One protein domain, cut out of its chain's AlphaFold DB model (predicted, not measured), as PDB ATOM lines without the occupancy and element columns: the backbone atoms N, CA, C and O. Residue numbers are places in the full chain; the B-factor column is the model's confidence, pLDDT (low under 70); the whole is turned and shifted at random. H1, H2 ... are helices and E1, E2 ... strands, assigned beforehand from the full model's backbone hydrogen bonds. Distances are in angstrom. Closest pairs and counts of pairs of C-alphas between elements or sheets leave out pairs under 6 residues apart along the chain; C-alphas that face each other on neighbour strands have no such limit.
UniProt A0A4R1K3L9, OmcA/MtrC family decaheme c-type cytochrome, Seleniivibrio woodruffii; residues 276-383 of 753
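This is residues 276 to 383 of the 753 residues of the protein "OmcA/MtrC family decaheme c-type cytochrome" of Seleniivibrio woodruffii (UniProt A0A4R1K3L9). You see little regular structure: mostly loops, with H1 packed on the small hairpin E1 E2 at one end and H3 near the middle. Of 108 printed residues, 32 lie in named elements, in order H1 E1 E2 H2 H3 H4, mostly helix. The whole is compact, with radius of gyration of the C-alphas 14.0 A, spanning 38 by 34 by 22 A.

Start at E1, residues 292 to 294, and E2, 297 to 299, an antiparallel hairpin; N 292 and O 299 are within hydrogen-bond range at 2.9 A. H1, 276 to 282, touches H3, 331 to 337, closest at C-alphas 276 and 336, 4.9 A. H2, 317 to 324, and H4, 376 to 379, are close but not clearly touching, closest at C-alphas 324 and 377, 5.3 A. Every O i to N i+4 pair is within range in H1 and H2; H3 has 1 of 3, beside 3 of 4 O i to N i+3.

Find H1's start, C-alpha 276, at (-41.556, 6.763, 5.343); H4 ends at C-alpha 379, (-28.819, 2.841, 19.152).

The printed part has no cut; links E2 to H2 and H3 to H4 are long. Residues 345, 370 and 381 to 383 have pLDDT under 70.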
ATOM      1  N   LYS A 276     -41.918   5.350   5.532       85.44
ATOM      2  CA  LYS A 276     -41.556   6.763   5.343       85.44
ATOM      3  C   LYS A 276     -42.669   7.711   5.798       85.44
ATOM      4  O   LYS A 276     -42.364   8.804   6.261       85.44
ATOM      5  N   TYR A 277     -43.935   7.316   5.647       85.69
ATOM      6  CA  TYR A 277     -45.058   8.079   6.190       85.69
ATOM      7  C   TYR A 277     -45.087   8.019   7.706       85.69
ATOM      8  O   TYR A 277     -45.053   9.067   8.332       85.69
ATOM      9  N   VAL A 278     -45.117   6.826   8.292       88.69
ATOM     10  CA  VAL A 278     -45.253   6.675   9.741       88.69
ATOM     11  C   VAL A 278     -44.063   7.300  10.453       88.69
ATOM     12  O   VAL A 278     -44.256   8.233  11.221       88.69
ATOM     13  N   HIS A 279     -42.839   6.878  10.152       91.06
ATOM     14  CA  HIS A 279     -41.663   7.428  10.820       91.06
ATOM     15  C   HIS A 279     -41.485   8.914  10.508       91.06
ATOM     16  O   HIS A 279     -41.306   9.704  11.420       91.06
ATOM     17  N   GLY A 280     -41.617   9.320   9.240       89.62
ATOM     18  CA  GLY A 280     -41.381  10.708   8.845       89.62
ATOM     19  C   GLY A 280     -42.430  11.699   9.348       89.62
ATOM     20  O   GLY A 280     -42.108  12.866   9.537       89.62
ATOM     21  N   ILE A 281     -43.680  11.275   9.560       88.06
ATOM     22  CA  ILE A 281     -44.702  12.123  10.191       88.06
ATOM     23  C   ILE A 281     -44.423  12.231  11.690       88.06
ATOM     24  O   ILE A 281     -44.409  13.341  12.215       88.06
ATOM     25  N   HIS A 282     -44.165  11.114  12.373       89.56
ATOM     26  CA  HIS A 282     -43.933  11.126  13.819       89.56
ATOM     27  C   HIS A 282     -42.591  11.772  14.192       89.56
ATOM     28  O   HIS A 282     -42.497  12.409  15.232       89.56
ATOM     29  N   SER A 283     -41.587  11.721  13.313       88.62
ATOM     30  CA  SER A 283     -40.305  12.403  13.505       88.62
ATOM     31  C   SER A 283     -40.310  13.875  13.100       88.62
ATOM     32  O   SER A 283     -39.259  14.511  13.093       88.62
ATOM     33  N   SER A 284     -41.451  14.408  12.661       88.06
ATOM     34  CA  SER A 284     -41.471  15.704  11.987       88.06
ATOM     35  C   SER A 284     -41.281  16.899  12.918       88.06
ATOM     36  O   SER A 284     -40.729  17.899  12.470       88.06
ATOM     37  N   GLY A 285     -41.699  16.801  14.183       80.88
ATOM     38  CA  GLY A 285     -41.448  17.822  15.206       80.88
ATOM     39  C   GLY A 285     -39.977  17.911  15.620       80.88
ATOM     40  O   GLY A 285     -39.470  19.009  15.808       80.88
ATOM     41  N   GLU A 286     -39.277  16.773  15.639       78.25
ATOM     42  CA  GLU A 286     -37.852  16.663  16.007       78.25
ATOM     43  C   GLU A 286     -36.895  16.967  14.841       78.25
ATOM     44  O   GLU A 286     -35.674  16.913  14.981       78.25
ATOM     45  N   ALA A 287     -37.429  17.254  13.652       81.56
ATOM     46  CA  ALA A 287     -36.607  17.687  12.533       81.56
ATOM     47  C   ALA A 287     -35.967  19.050  12.846       81.56
ATOM     48  O   ALA A 287     -36.601  19.909  13.450       81.56
ATOM     49  N   GLU A 288     -34.751  19.304  12.351       78.00
ATOM     50  CA  GLU A 288     -34.017  20.569  12.570       78.00
ATOM     51  C   GLU A 288     -34.848  21.814  12.192       78.00
ATOM     52  O   GLU A 288     -34.724  22.878  12.791       78.00
ATOM     53  N   ALA A 289     -35.737  21.678  11.202       80.06
ATOM     54  CA  ALA A 289     -36.625  22.745  10.755       80.06
ATOM     55  C   ALA A 289     -37.944  22.859  11.555       80.06
ATOM     56  O   ALA A 289     -38.763  23.723  11.236       80.06
ATOM     57  N   GLY A 290     -38.197  21.978  12.530       79.69
ATOM     58  CA  GLY A 290     -39.472  21.824  13.248       79.69
ATOM     59  C   GLY A 290     -40.610  21.240  12.398       79.69
ATOM     60  O   GLY A 290     -41.777  21.242  12.801       79.69
ATOM     61  N   TYR A 291     -40.301  20.798  11.176       85.00
ATOM     62  CA  TYR A 291     -41.222  20.123  10.269       85.00
ATOM     63  C   TYR A 291     -40.453  19.208   9.312       85.00
ATOM     64  O   TYR A 291     -39.314  19.491   8.942       85.00
ATOM     65  N   LYS A 292     -41.121  18.166   8.806       86.00
ATOM     66  CA  LYS A 292     -40.573  17.238   7.809       86.00
ATOM     67  C   LYS A 292     -41.468  17.141   6.588       86.00
ATOM     68  O   LYS A 292     -42.691  17.036   6.690       86.00
ATOM     69  N   THR A 293     -40.861  17.162   5.400       85.69
ATOM     70  CA  THR A 293     -41.598  16.986   4.142       85.69
ATOM     71  C   THR A 293     -41.651  15.515   3.749       85.69
ATOM     72  O   THR A 293     -40.683  14.952   3.234       85.69
ATOM     73  N   VAL A 294     -42.820  14.901   3.899       82.56
ATOM     74  CA  VAL A 294     -43.091  13.548   3.413       82.56
ATOM     75  C   VAL A 294     -43.943  13.634   2.148       82.56
ATOM     76  O   VAL A 294     -45.099  14.045   2.175       82.56
ATOM     77  N   ASN A 295     -43.358  13.251   1.009       77.31
ATOM     78  CA  ASN A 295     -44.020  13.210  -0.305       77.31
ATOM     79  C   ASN A 295     -44.743  14.516  -0.674       77.31
ATOM     80  O   ASN A 295     -45.934  14.530  -0.978       77.31
ATOM     81  N   SER A 296     -43.990  15.619  -0.645       80.50
ATOM     82  CA  SER A 296     -44.463  16.971  -0.986       80.50
ATOM     83  C   SER A 296     -45.497  17.564  -0.022       80.50
ATOM     84  O   SER A 296     -46.083  18.599  -0.333       80.50
ATOM     85  N   LYS A 297     -45.710  16.948   1.147       81.06
ATOM     86  CA  LYS A 297     -46.491  17.517   2.249       81.06
ATOM     87  C   LYS A 297     -45.597  17.722   3.462       81.06
ATOM     88  O   LYS A 297     -44.873  16.805   3.836       81.06
ATOM     89  N   SER A 298     -45.662  18.905   4.060       84.12
ATOM     90  CA  SER A 298     -44.973  19.205   5.313       84.12
ATOM     91  C   SER A 298     -45.845  18.802   6.494       84.12
ATOM     92  O   SER A 298     -47.026  19.149   6.538       84.12
ATOM     93  N   PHE A 299     -45.249  18.086   7.437       84.19
ATOM     94  CA  PHE A 299     -45.839  17.711   8.715       84.19
ATOM     95  C   PHE A 299     -45.028  18.368   9.829       84.19
ATOM     96  O   PHE A 299     -43.826  18.537   9.673       84.19
ATOM     97  N   SER A 300     -45.687  18.762  10.913       83.38
ATOM     98  CA  SER A 300     -45.066  19.298  12.130       83.38
ATOM     99  C   SER A 300     -45.856  18.729  13.305       83.38
ATOM    100  O   SER A 300     -46.793  19.335  13.822       83.38
ATOM    101  N   VAL A 301     -45.588  17.457  13.581       81.06
ATOM    102  CA  VAL A 301     -46.235  16.634  14.602       81.06
ATOM    103  C   VAL A 301     -45.141  16.162  15.544       81.06
ATOM    104  O   VAL A 301     -44.143  15.602  15.090       81.06
ATOM    105  N   HIS A 302     -45.341  16.380  16.840       76.62
ATOM    106  CA  HIS A 302     -44.485  15.816  17.876       76.62
ATOM    107  C   HIS A 302     -45.053  14.459  18.277       76.62
ATOM    108  O   HIS A 302     -46.224  14.357  18.645       76.62
ATOM    109  N   TYR A 303     -44.234  13.418  18.167       81.69
ATOM    110  CA  TYR A 303     -44.570  12.117  18.722       81.69
ATOM    111  C   TYR A 303     -44.575  12.233  20.256       81.69
ATOM    112  O   TYR A 303     -43.622  12.778  20.809       81.69
ATOM    113  N   PRO A 304     -45.623  11.772  20.968       72.25
ATOM    114  CA  PRO A 304     -45.735  11.969  22.417       72.25
ATOM    115  C   PRO A 304     -44.699  11.188  23.241       72.25
ATOM    116  O   PRO A 304     -44.684  11.294  24.466       72.25
ATOM    117  N   GLN A 305     -43.848  10.397  22.586       74.31
ATOM    118  CA  GLN A 305     -42.815   9.580  23.202       74.31
ATOM    119  C   GLN A 305     -41.478   9.757  22.473       74.31
ATOM    120  O   GLN A 305     -41.388  10.430  21.449       74.31
ATOM    121  N   SER A 306     -40.430   9.096  22.966       77.00
ATOM    122  CA  SER A 306     -39.158   9.022  22.250       77.00
ATOM    123  C   SER A 306     -39.319   8.297  20.911       77.00
ATOM    124  O   SER A 306     -39.851   7.190  20.858       77.00
ATOM    125  N   LEU A 307     -38.789   8.869  19.829       79.50
ATOM    126  CA  LEU A 307     -38.737   8.210  18.514       79.50
ATOM    127  C   LEU A 307     -37.834   6.970  18.494       79.50
ATOM    128  O   LEU A 307     -37.931   6.162  17.574       79.50
ATOM    129  N   ALA A 308     -36.979   6.800  19.505       79.75
ATOM    130  CA  ALA A 308     -36.210   5.575  19.701       79.75
ATOM    131  C   ALA A 308     -37.048   4.439  20.323       79.75
ATOM    132  O   ALA A 308     -36.576   3.303  20.383       79.75
ATOM    133  N   ASN A 309     -38.279   4.720  20.778       79.38
ATOM    134  CA  ASN A 309     -39.204   3.722  21.307       79.38
ATOM    135  C   ASN A 309     -39.953   2.987  20.180       79.38
ATOM    136  O   ASN A 309     -41.121   3.258  19.877       79.38
ATOM    137  N   CYS A 310     -39.269   2.008  19.587       85.12
ATOM    138  CA  CYS A 310     -39.804   1.150  18.534       85.12
ATOM    139  C   CYS A 310     -40.992   0.291  18.998       85.12
ATOM    140  O   CYS A 310     -41.886   0.026  18.194       85.12
ATOM    141  N   VAL A 311     -41.025  -0.142  20.266       83.56
ATOM    142  CA  VAL A 311     -42.004  -1.136  20.755       83.56
ATOM    143  C   VAL A 311     -43.434  -0.610  20.804       83.56
ATOM    144  O   VAL A 311     -44.366  -1.405  20.746       83.56
ATOM    145  N   THR A 312     -43.625   0.712  20.808       83.81
ATOM    146  CA  THR A 312     -44.968   1.309  20.685       83.81
ATOM    147  C   THR A 312     -45.669   0.858  19.404       83.81
ATOM    148  O   THR A 312     -46.834   0.471  19.422       83.81
ATOM    149  N   CYS A 313     -44.937   0.878  18.286       86.38
ATOM    150  CA  CYS A 313     -45.443   0.486  16.970       86.38
ATOM    151  C   CYS A 313     -45.147  -0.989  16.654       86.38
ATOM    152  O   CYS A 313     -45.903  -1.643  15.940       86.38
ATOM    153  N   HIS A 314     -44.038  -1.508  17.180       88.19
ATOM    154  CA  HIS A 314     -43.553  -2.869  16.985       88.19
ATOM    155  C   HIS A 314     -43.776  -3.693  18.260       88.19
ATOM    156  O   HIS A 314     -42.833  -4.109  18.923       88.19
ATOM    157  N   ASN A 315     -45.045  -3.899  18.608       83.25
ATOM    158  CA  ASN A 315     -45.505  -4.352  19.929       83.25
ATOM    159  C   ASN A 315     -45.453  -5.873  20.184       83.25
ATOM    160  O   ASN A 315     -46.076  -6.359  21.126       83.25
ATOM    161  N   SER A 316     -44.746  -6.640  19.357       83.81
ATOM    162  CA  SER A 316     -44.466  -8.059  19.620       83.81
ATOM    163  C   SER A 316     -42.981  -8.333  19.450       83.81
ATOM    164  O   SER A 316     -42.342  -7.658  18.645       83.81
ATOM    165  N   ASP A 317     -42.448  -9.330  20.157       81.88
ATOM    166  CA  ASP A 317     -41.026  -9.694  20.082       81.88
ATOM    167  C   ASP A 317     -40.580  -9.922  18.630       81.88
ATOM    168  O   ASP A 317     -39.616  -9.310  18.181       81.88
ATOM    169  N   ASP A 318     -41.352 -10.694  17.857       83.62
ATOM    170  CA  ASP A 318     -41.083 -10.951  16.436       83.62
ATOM    171  C   ASP A 318     -41.097  -9.659  15.598       83.62
ATOM    172  O   ASP A 318     -40.285  -9.475  14.687       83.62
ATOM    173  N   SER A 319     -42.047  -8.758  15.871       85.19
ATOM    174  CA  SER A 319     -42.163  -7.481  15.164       85.19
ATOM    175  C   SER A 319     -41.013  -6.539  15.505       85.19
ATOM    176  O   SER A 319     -40.508  -5.851  14.616       85.19
ATOM    177  N   LEU A 320     -40.637  -6.469  16.781       85.62
ATOM    178  CA  LEU A 320     -39.543  -5.643  17.266       85.62
ATOM    179  C   LEU A 320     -38.220  -6.158  16.714       85.62
ATOM    180  O   LEU A 320     -37.501  -5.383  16.094       85.62
ATOM    181  N   GLU A 321     -37.950  -7.458  16.850       84.56
ATOM    182  CA  GLU A 321     -36.754  -8.103  16.308       84.56
ATOM    183  C   GLU A 321     -36.638  -7.836  14.804       84.56
ATOM    184  O   GLU A 321     -35.590  -7.398  14.337       84.56
ATOM    185  N   ALA A 322     -37.731  -7.980  14.045       84.00
ATOM    186  CA  ALA A 322     -37.738  -7.679  12.615       84.00
ATOM    187  C   ALA A 322     -37.481  -6.194  12.291       84.00
ATOM    188  O   ALA A 322     -36.898  -5.890  11.245       84.00
ATOM    189  N   ALA A 323     -37.928  -5.270  13.145       85.75
ATOM    190  CA  ALA A 323     -37.729  -3.832  12.968       85.75
ATOM    191  C   ALA A 323     -36.312  -3.381  13.350       85.75
ATOM    192  O   ALA A 323     -35.769  -2.483  12.705       85.75
ATOM    193  N   THR A 324     -35.715  -4.013  14.363       85.81
ATOM    194  CA  THR A 324     -34.383  -3.685  14.887       85.81
ATOM    195  C   THR A 324     -33.271  -4.594  14.369       85.81
ATOM    196  O   THR A 324     -32.124  -4.440  14.784       85.81
ATOM    197  N   ASP A 325     -33.576  -5.546  13.487       86.50
ATOM    198  CA  ASP A 325     -32.575  -6.404  12.856       86.50
ATOM    199  C   ASP A 325     -31.532  -5.559  12.106       86.50
ATOM    200  O   ASP A 325     -31.870  -4.608  11.394       86.50
ATOM    201  N   ASP A 326     -30.255  -5.932  12.216       86.50
ATOM    202  CA  ASP A 326     -29.150  -5.187  11.601       86.50
ATOM    203  C   ASP A 326     -29.328  -5.033  10.077       86.50
ATOM    204  O   ASP A 326     -28.891  -4.038   9.501       86.50
ATOM    205  N   SER A 327     -30.025  -5.950   9.391       85.56
ATOM    206  CA  SER A 327     -30.332  -5.804   7.957       85.56
ATOM    207  C   SER A 327     -31.231  -4.606   7.634       85.56
ATOM    208  O   SER A 327     -31.260  -4.169   6.479       85.56
ATOM    209  N   GLN A 328     -31.933  -4.042   8.624       85.19
ATOM    210  CA  GLN A 328     -32.695  -2.802   8.470       85.19
ATOM    211  C   GLN A 328     -31.809  -1.553   8.512       85.19
ATOM    212  O   GLN A 328     -32.277  -0.485   8.109       85.19
ATOM    213  N   PHE A 329     -30.528  -1.670   8.885       87.12
ATOM    214  CA  PHE A 329     -29.554  -0.575   8.867       87.12
ATOM    215  C   PHE A 329     -29.201  -0.187   7.422       87.12
ATOM    216  O   PHE A 329     -28.161  -0.534   6.858       87.12
ATOM    217  N   THR A 330     -30.116   0.538   6.791       86.50
ATOM    218  CA  THR A 330     -30.037   1.003   5.409       86.50
ATOM    219  C   THR A 330     -30.286   2.499   5.378       86.50
ATOM    220  O   THR A 330     -31.084   3.017   6.158       86.50
ATOM    221  N   TYR A 331     -29.649   3.197   4.437       87.69
ATOM    222  CA  TYR A 331     -29.844   4.638   4.264       87.69
ATOM    223  C   TYR A 331     -31.332   5.017   4.177       87.69
ATOM    224  O   TYR A 331     -31.766   5.993   4.779       87.69
ATOM    225  N   GLU A 332     -32.134   4.223   3.465       85.88
ATOM    226  CA  GLU A 332     -33.563   4.487   3.286       85.88
ATOM    227  C   GLU A 332     -34.349   4.445   4.598       85.88
ATOM    228  O   GLU A 332     -35.231   5.280   4.775       85.88
ATOM    229  N   VAL A 333     -34.019   3.520   5.509       87.00
ATOM    230  CA  VAL A 333     -34.653   3.411   6.833       87.00
ATOM    231  C   VAL A 333     -34.219   4.576   7.721       87.00
ATOM    232  O   VAL A 333     -35.078   5.265   8.266       87.00
ATOM    233  N   CYS A 334     -32.917   4.873   7.803       88.62
ATOM    234  CA  CYS A 334     -32.404   5.974   8.628       88.62
ATOM    235  C   CYS A 334     -33.038   7.316   8.232       88.62
ATOM    236  O   CYS A 334     -33.512   8.070   9.079       88.62
ATOM    237  N   MET A 335     -33.130   7.586   6.927       88.94
ATOM    238  CA  MET A 335     -33.678   8.848   6.423       88.94
ATOM    239  C   MET A 335     -35.209   8.949   6.548       88.94
ATOM    240  O   MET A 335     -35.806   9.980   6.218       88.94
ATOM    241  N   THR A 336     -35.885   7.895   7.026       87.88
ATOM    242  CA  THR A 336     -37.301   8.020   7.390       87.88
ATOM    243  C   THR A 336     -37.489   8.917   8.609       87.88
ATOM    244  O   THR A 336     -38.415   9.721   8.583       87.88
ATOM    245  N   CYS A 337     -36.571   8.883   9.581       88.25
ATOM    246  CA  CYS A 337     -36.572   9.772  10.747       88.25
ATOM    247  C   CYS A 337     -35.644  10.975  10.541       88.25
ATOM    248  O   CYS A 337     -36.072  12.115  10.690       88.25
ATOM    249  N   HIS A 338     -34.423  10.740  10.065       88.00
ATOM    250  CA  HIS A 338     -33.403  11.775   9.895       88.00
ATOM    251  C   HIS A 338     -33.552  12.501   8.548       88.00
ATOM    252  O   HIS A 338     -33.823  11.874   7.524       88.00
ATOM    253  N   ASP A 339     -33.407  13.825   8.528       83.50
ATOM    254  CA  ASP A 339     -33.523  14.635   7.298       83.50
ATOM    255  C   ASP A 339     -32.208  14.734   6.516       83.50
ATOM    256  O   ASP A 339     -32.163  15.212   5.380       83.50
ATOM    257  N   GLY A 340     -31.140  14.211   7.102       86.62
ATOM    258  CA  GLY A 340     -29.837  14.070   6.488       86.62
ATOM    259  C   GLY A 340     -28.807  13.672   7.531       86.62
ATOM    260  O   GLY A 340     -29.119  13.460   8.697       86.62
ATOM    261  N   TRP A 341     -27.545  13.604   7.127       87.50
ATOM    262  CA  TRP A 341     -26.455  13.312   8.060       87.50
ATOM    263  C   TRP A 341     -26.211  14.428   9.084       87.50
ATOM    264  O   TRP A 341     -25.601  14.168  10.110       87.50
ATOM    265  N   SER A 342     -26.688  15.650   8.829       83.75
ATOM    266  CA  SER A 342     -26.597  16.757   9.787       83.75
ATOM    267  C   SER A 342     -27.555  16.619  10.970       83.75
ATOM    268  O   SER A 342     -27.274  17.190  12.012       83.75
ATOM    269  N   SER A 343     -28.643  15.849  10.844       81.25
ATOM    270  CA  SER A 343     -29.623  15.635  11.921       81.25
ATOM    271  C   SER A 343     -29.237  14.480  12.856       81.25
ATOM    272  O   SER A 343     -30.104  13.742  13.324       81.25
ATOM    273  N   PHE A 344     -27.940  14.237  13.024       82.94
ATOM    274  CA  PHE A 344     -27.394  13.261  13.958       82.94
ATOM    275  C   PHE A 344     -26.402  14.001  14.851       82.94
ATOM    276  O   PHE A 344     -25.371  14.467  14.364       82.94
ATOM    277  N   ASP A 345     -26.706  14.085  16.142       68.50
ATOM    278  CA  ASP A 345     -25.942  14.928  17.067       68.50
ATOM    279  C   ASP A 345     -24.548  14.358  17.386       68.50
ATOM    280  O   ASP A 345     -23.609  15.114  17.626       68.50
ATOM    281  N   ASP A 346     -24.380  13.034  17.282       70.00
ATOM    282  CA  ASP A 346     -23.191  12.309  17.754       70.00
ATOM    283  C   ASP A 346     -22.545  11.408  16.685       70.00
ATOM    284  O   ASP A 346     -22.150  10.265  16.942       70.00
ATOM    285  N   LEU A 347     -22.401  11.897  15.447       79.69
ATOM    286  CA  LEU A 347     -21.633  11.147  14.446       79.69
ATOM    287  C   LEU A 347     -20.130  11.177  14.771       79.69
ATOM    288  O   LEU A 347     -19.543  12.253  14.925       79.69
ATOM    289  N   PRO A 348     -19.447  10.017  14.818       77.00
ATOM    290  CA  PRO A 348     -18.022   9.984  15.103       77.00
ATOM    291  C   PRO A 348     -17.233  10.672  13.983       77.00
ATOM    292  O   PRO A 348     -17.269  10.259  12.826       77.00
ATOM    293  N   SER A 349     -16.430  11.674  14.347       79.12
ATOM    294  CA  SER A 349     -15.621  12.473  13.410       79.12
ATOM    295  C   SER A 349     -14.574  11.671  12.624       79.12
ATOM    296  O   SER A 349     -14.046  12.150  11.622       79.12
ATOM    297  N   ALA A 350     -14.271  10.445  13.063       82.06
ATOM    298  CA  ALA A 350     -13.349   9.534  12.391       82.06
ATOM    299  C   ALA A 350     -13.926   8.910  11.103       82.06
ATOM    300  O   ALA A 350     -13.155   8.378  10.304       82.06
ATOM    301  N   ILE A 351     -15.249   8.958  10.901       83.62
ATOM    302  CA  ILE A 351     -15.935   8.387   9.735       83.62
ATOM    303  C   ILE A 351     -16.822   9.465   9.103       83.62
ATOM    304  O   ILE A 351     -17.773   9.948   9.717       83.62
ATOM    305  N   ASP A 352     -16.533   9.820   7.851       87.25
ATOM    306  CA  ASP A 352     -17.361  10.754   7.088       87.25
ATOM    307  C   ASP A 352     -18.630  10.057   6.584       87.25
ATOM    308  O   ASP A 352     -18.632   9.389   5.547       87.25
ATOM    309  N   HIS A 353     -19.721  10.229   7.329       89.06
ATOM    310  CA  HIS A 353     -21.007   9.638   6.981       89.06
ATOM    311  C   HIS A 353     -21.630  10.271   5.731       89.06
ATOM    312  O   HIS A 353     -22.413   9.622   5.037       89.06
ATOM    313  N   THR A 354     -21.232  11.499   5.376       88.00
ATOM    314  CA  THR A 354     -21.782  12.217   4.216       88.00
ATOM    315  C   THR A 354     -21.391  11.587   2.879       88.00
ATOM    316  O   THR A 354     -22.054  11.820   1.867       88.00
ATOM    317  N   ALA A 355     -20.370  10.724   2.879       88.00
ATOM    318  CA  ALA A 355     -19.961   9.931   1.726       88.00
ATOM    319  C   ALA A 355     -20.887   8.729   1.436       88.00
ATOM    320  O   ALA A 355     -20.743   8.093   0.385       88.00
ATOM    321  N   TYR A 356     -21.821   8.400   2.335       89.00
ATOM    322  CA  TYR A 356     -22.722   7.252   2.207       89.00
ATOM    323  C   TYR A 356     -24.128   7.655   1.739       89.00
ATOM    324  O   TYR A 356     -24.656   8.710   2.097       89.00
ATOM    325  N   GLY A 357     -24.752   6.785   0.941       87.75
ATOM    326  CA  GLY A 357     -26.074   7.000   0.343       87.75
ATOM    327  C   GLY A 357     -26.858   5.697   0.171       87.75
ATOM    328  O   GLY A 357     -26.517   4.677   0.762       87.75
ATOM    329  N   THR A 358     -27.889   5.694  -0.681       84.69
ATOM    330  CA  THR A 358     -28.796   4.539  -0.884       84.69
ATOM    331  C   THR A 358     -28.107   3.244  -1.325       84.69
ATOM    332  O   THR A 358     -28.648   2.165  -1.114       84.69
ATOM    333  N   ALA A 359     -26.913   3.326  -1.917       83.62
ATOM    334  CA  ALA A 359     -26.138   2.162  -2.349       83.62
ATOM    335  C   ALA A 359     -25.222   1.574  -1.253       83.62
ATOM    336  O   ALA A 359     -24.538   0.583  -1.501       83.62
ATOM    337  N   THR A 360     -25.149   2.193  -0.072       85.12
ATOM    338  CA  THR A 360     -24.215   1.800   0.988       85.12
ATOM    339  C   THR A 360     -24.774   0.674   1.860       85.12
ATOM    340  O   THR A 360     -25.910   0.729   2.320       85.12
ATOM    341  N   THR A 361     -23.938  -0.327   2.147       84.06
ATOM    342  CA  THR A 361     -24.224  -1.395   3.116       84.06
ATOM    343  C   THR A 361     -23.701  -1.017   4.502       84.06
ATOM    344  O   THR A 361     -22.521  -1.223   4.809       84.06
ATOM    345  N   CYS A 362     -24.572  -0.463   5.346       89.81
ATOM    346  CA  CYS A 362     -24.192   0.056   6.665       89.81
ATOM    347  C   CYS A 362     -23.820  -1.054   7.669       89.81
ATOM    348  O   CYS A 362     -23.027  -0.814   8.580       89.81
ATOM    349  N   THR A 363     -24.299  -2.286   7.457       90.50
ATOM    350  CA  THR A 363     -24.017  -3.457   8.314       90.50
ATOM    351  C   THR A 363     -22.548  -3.872   8.357       90.50
ATOM    352  O   THR A 363     -22.128  -4.602   9.254       90.50
ATOM    353  N   THR A 364     -21.732  -3.361   7.429       89.44
ATOM    354  CA  THR A 364     -20.268  -3.506   7.483       89.44
ATOM    355  C   THR A 364     -19.686  -2.878   8.755       89.44
ATOM    356  O   THR A 364     -18.688  -3.366   9.277       89.44
ATOM    357  N   CYS A 365     -20.305  -1.802   9.251       90.19
ATOM    358  CA  CYS A 365     -19.878  -1.095  10.458       90.19
ATOM    359  C   CYS A 365     -20.841  -1.312  11.630       90.19
ATOM    360  O   CYS A 365     -20.365  -1.466  12.751       90.19
ATOM    361  N   HIS A 366     -22.149  -1.357  11.366       90.31
ATOM    362  CA  HIS A 366     -23.211  -1.518  12.363       90.31
ATOM    363  C   HIS A 366     -23.736  -2.960  12.367       90.31
ATOM    364  O   HIS A 366     -24.745  -3.253  11.727       90.31
ATOM    365  N   SER A 367     -23.014  -3.884  13.006       88.56
ATOM    366  CA  SER A 367     -23.496  -5.260  13.186       88.56
ATOM    367  C   SER A 367     -22.845  -5.995  14.353       88.56
ATOM    368  O   SER A 367     -21.673  -5.774  14.668       88.56
ATOM    369  N   ASN A 368     -23.577  -6.957  14.922       79.62
ATOM    370  CA  ASN A 368     -23.108  -7.788  16.040       79.62
ATOM    371  C   ASN A 368     -21.890  -8.677  15.712       79.62
ATOM    372  O   ASN A 368     -21.106  -9.025  16.595       79.62
ATOM    373  N   ALA A 369     -21.729  -9.096  14.452       74.06
ATOM    374  CA  ALA A 369     -20.792 -10.165  14.091       74.06
ATOM    375  C   ALA A 369     -19.371  -9.689  13.725       74.06
ATOM    376  O   ALA A 369     -18.461 -10.519  13.672       74.06
ATOM    377  N   ALA A 370     -19.174  -8.395  13.443       69.44
ATOM    378  CA  ALA A 370     -17.868  -7.815  13.085       69.44
ATOM    379  C   ALA A 370     -17.853  -6.269  13.028       69.44
ATOM    380  O   ALA A 370     -16.864  -5.694  12.563       69.44
ATOM    381  N   GLY A 371     -18.937  -5.600  13.432       81.94
ATOM    382  CA  GLY A 371     -19.047  -4.149  13.371       81.94
ATOM    383  C   GLY A 371     -18.076  -3.443  14.316       81.94
ATOM    384  O   GLY A 371     -17.691  -3.967  15.359       81.94
ATOM    385  N   ILE A 372     -17.668  -2.232  13.937       87.44
ATOM    386  CA  ILE A 372     -16.893  -1.320  14.798       87.44
ATOM    387  C   ILE A 372     -17.785  -0.279  15.485       87.44
ATOM    388  O   ILE A 372     -17.290   0.519  16.279       87.44
ATOM    389  N   ALA A 373     -19.073  -0.257  15.141       88.38
ATOM    390  CA  ALA A 373     -20.069   0.676  15.637       88.38
ATOM    391  C   ALA A 373     -21.234  -0.086  16.300       88.38
ATOM    392  O   ALA A 373     -21.414  -1.272  16.011       88.38
ATOM    393  N   PRO A 374     -22.019   0.578  17.171       88.06
ATOM    394  CA  PRO A 374     -23.183  -0.032  17.807       88.06
ATOM    395  C   PRO A 374     -24.197  -0.556  16.781       88.06
ATOM    396  O   PRO A 374     -24.315  -0.006  15.677       88.06
ATOM    397  N   THR A 375     -24.923  -1.612  17.147       88.69
ATOM    398  CA  THR A 375     -25.983  -2.196  16.312       88.69
ATOM    399  C   THR A 375     -27.215  -1.300  16.227       88.69
ATOM    400  O   THR A 375     -27.313  -0.293  16.933       88.69
ATOM    401  N   PHE A 376     -28.173  -1.648  15.359       85.44
ATOM    402  CA  PHE A 376     -29.430  -0.894  15.299       85.44
ATOM    403  C   PHE A 376     -30.147  -0.905  16.657       85.44
ATOM    404  O   PHE A 376     -30.558   0.152  17.137       85.44
ATOM    405  N   ALA A 377     -30.233  -2.080  17.287       82.62
ATOM    406  CA  ALA A 377     -30.853  -2.266  18.595       82.62
ATOM    407  C   ALA A 377     -30.099  -1.539  19.726       82.62
ATOM    408  O   ALA A 377     -30.732  -1.062  20.660       82.62
ATOM    409  N   ASP A 378     -28.772  -1.383  19.637       82.38
ATOM    410  CA  ASP A 378     -28.003  -0.626  20.640       82.38
ATOM    411  C   ASP A 378     -28.261   0.889  20.577       82.38
ATOM    412  O   ASP A 378     -28.149   1.582  21.592       82.38
ATOM    413  N   LEU A 379     -28.550   1.415  19.380       81.75
ATOM    414  CA  LEU A 379     -28.819   2.841  19.152       81.75
ATOM    415  C   LEU A 379     -30.290   3.194  19.391       81.75
ATOM    416  O   LEU A 379     -30.589   4.269  19.901       81.75
ATOM    417  N   HIS A 380     -31.194   2.283  19.035       82.31
ATOM    418  CA  HIS A 380     -32.638   2.419  19.200       82.31
ATOM    419  C   HIS A 380     -33.124   1.274  20.079       82.31
ATOM    420  O   HIS A 380     -33.781   0.344  19.613       82.31
ATOM    421  N   THR A 381     -32.775   1.351  21.361       67.00
ATOM    422  CA  THR A 381     -33.039   0.318  22.376       67.00
ATOM    423  C   THR A 381     -34.519   0.001  22.573       67.00
ATOM    424  O   THR A 381     -34.848  -0.868  23.373       67.00
ATOM    425  N   GLY A 382     -35.432   0.718  21.910       61.53
ATOM    426  CA  GLY A 382     -36.871   0.587  22.110       61.53
ATOM    427  C   GLY A 382     -37.344   1.198  23.428       61.53
ATOM    428  O   GLY A 382     -38.535   1.388  23.607       61.53
ATOM    429  N   VAL A 383     -36.433   1.541  24.337       57.56
ATOM    430  CA  VAL A 383     -36.715   2.042  25.684       57.56
ATOM    431  C   VAL A 383     -35.655   3.077  26.061       57.56
ATOM    432  O   VAL A 383     -34.474   2.888  25.767       57.56
TER     433      VAL A 383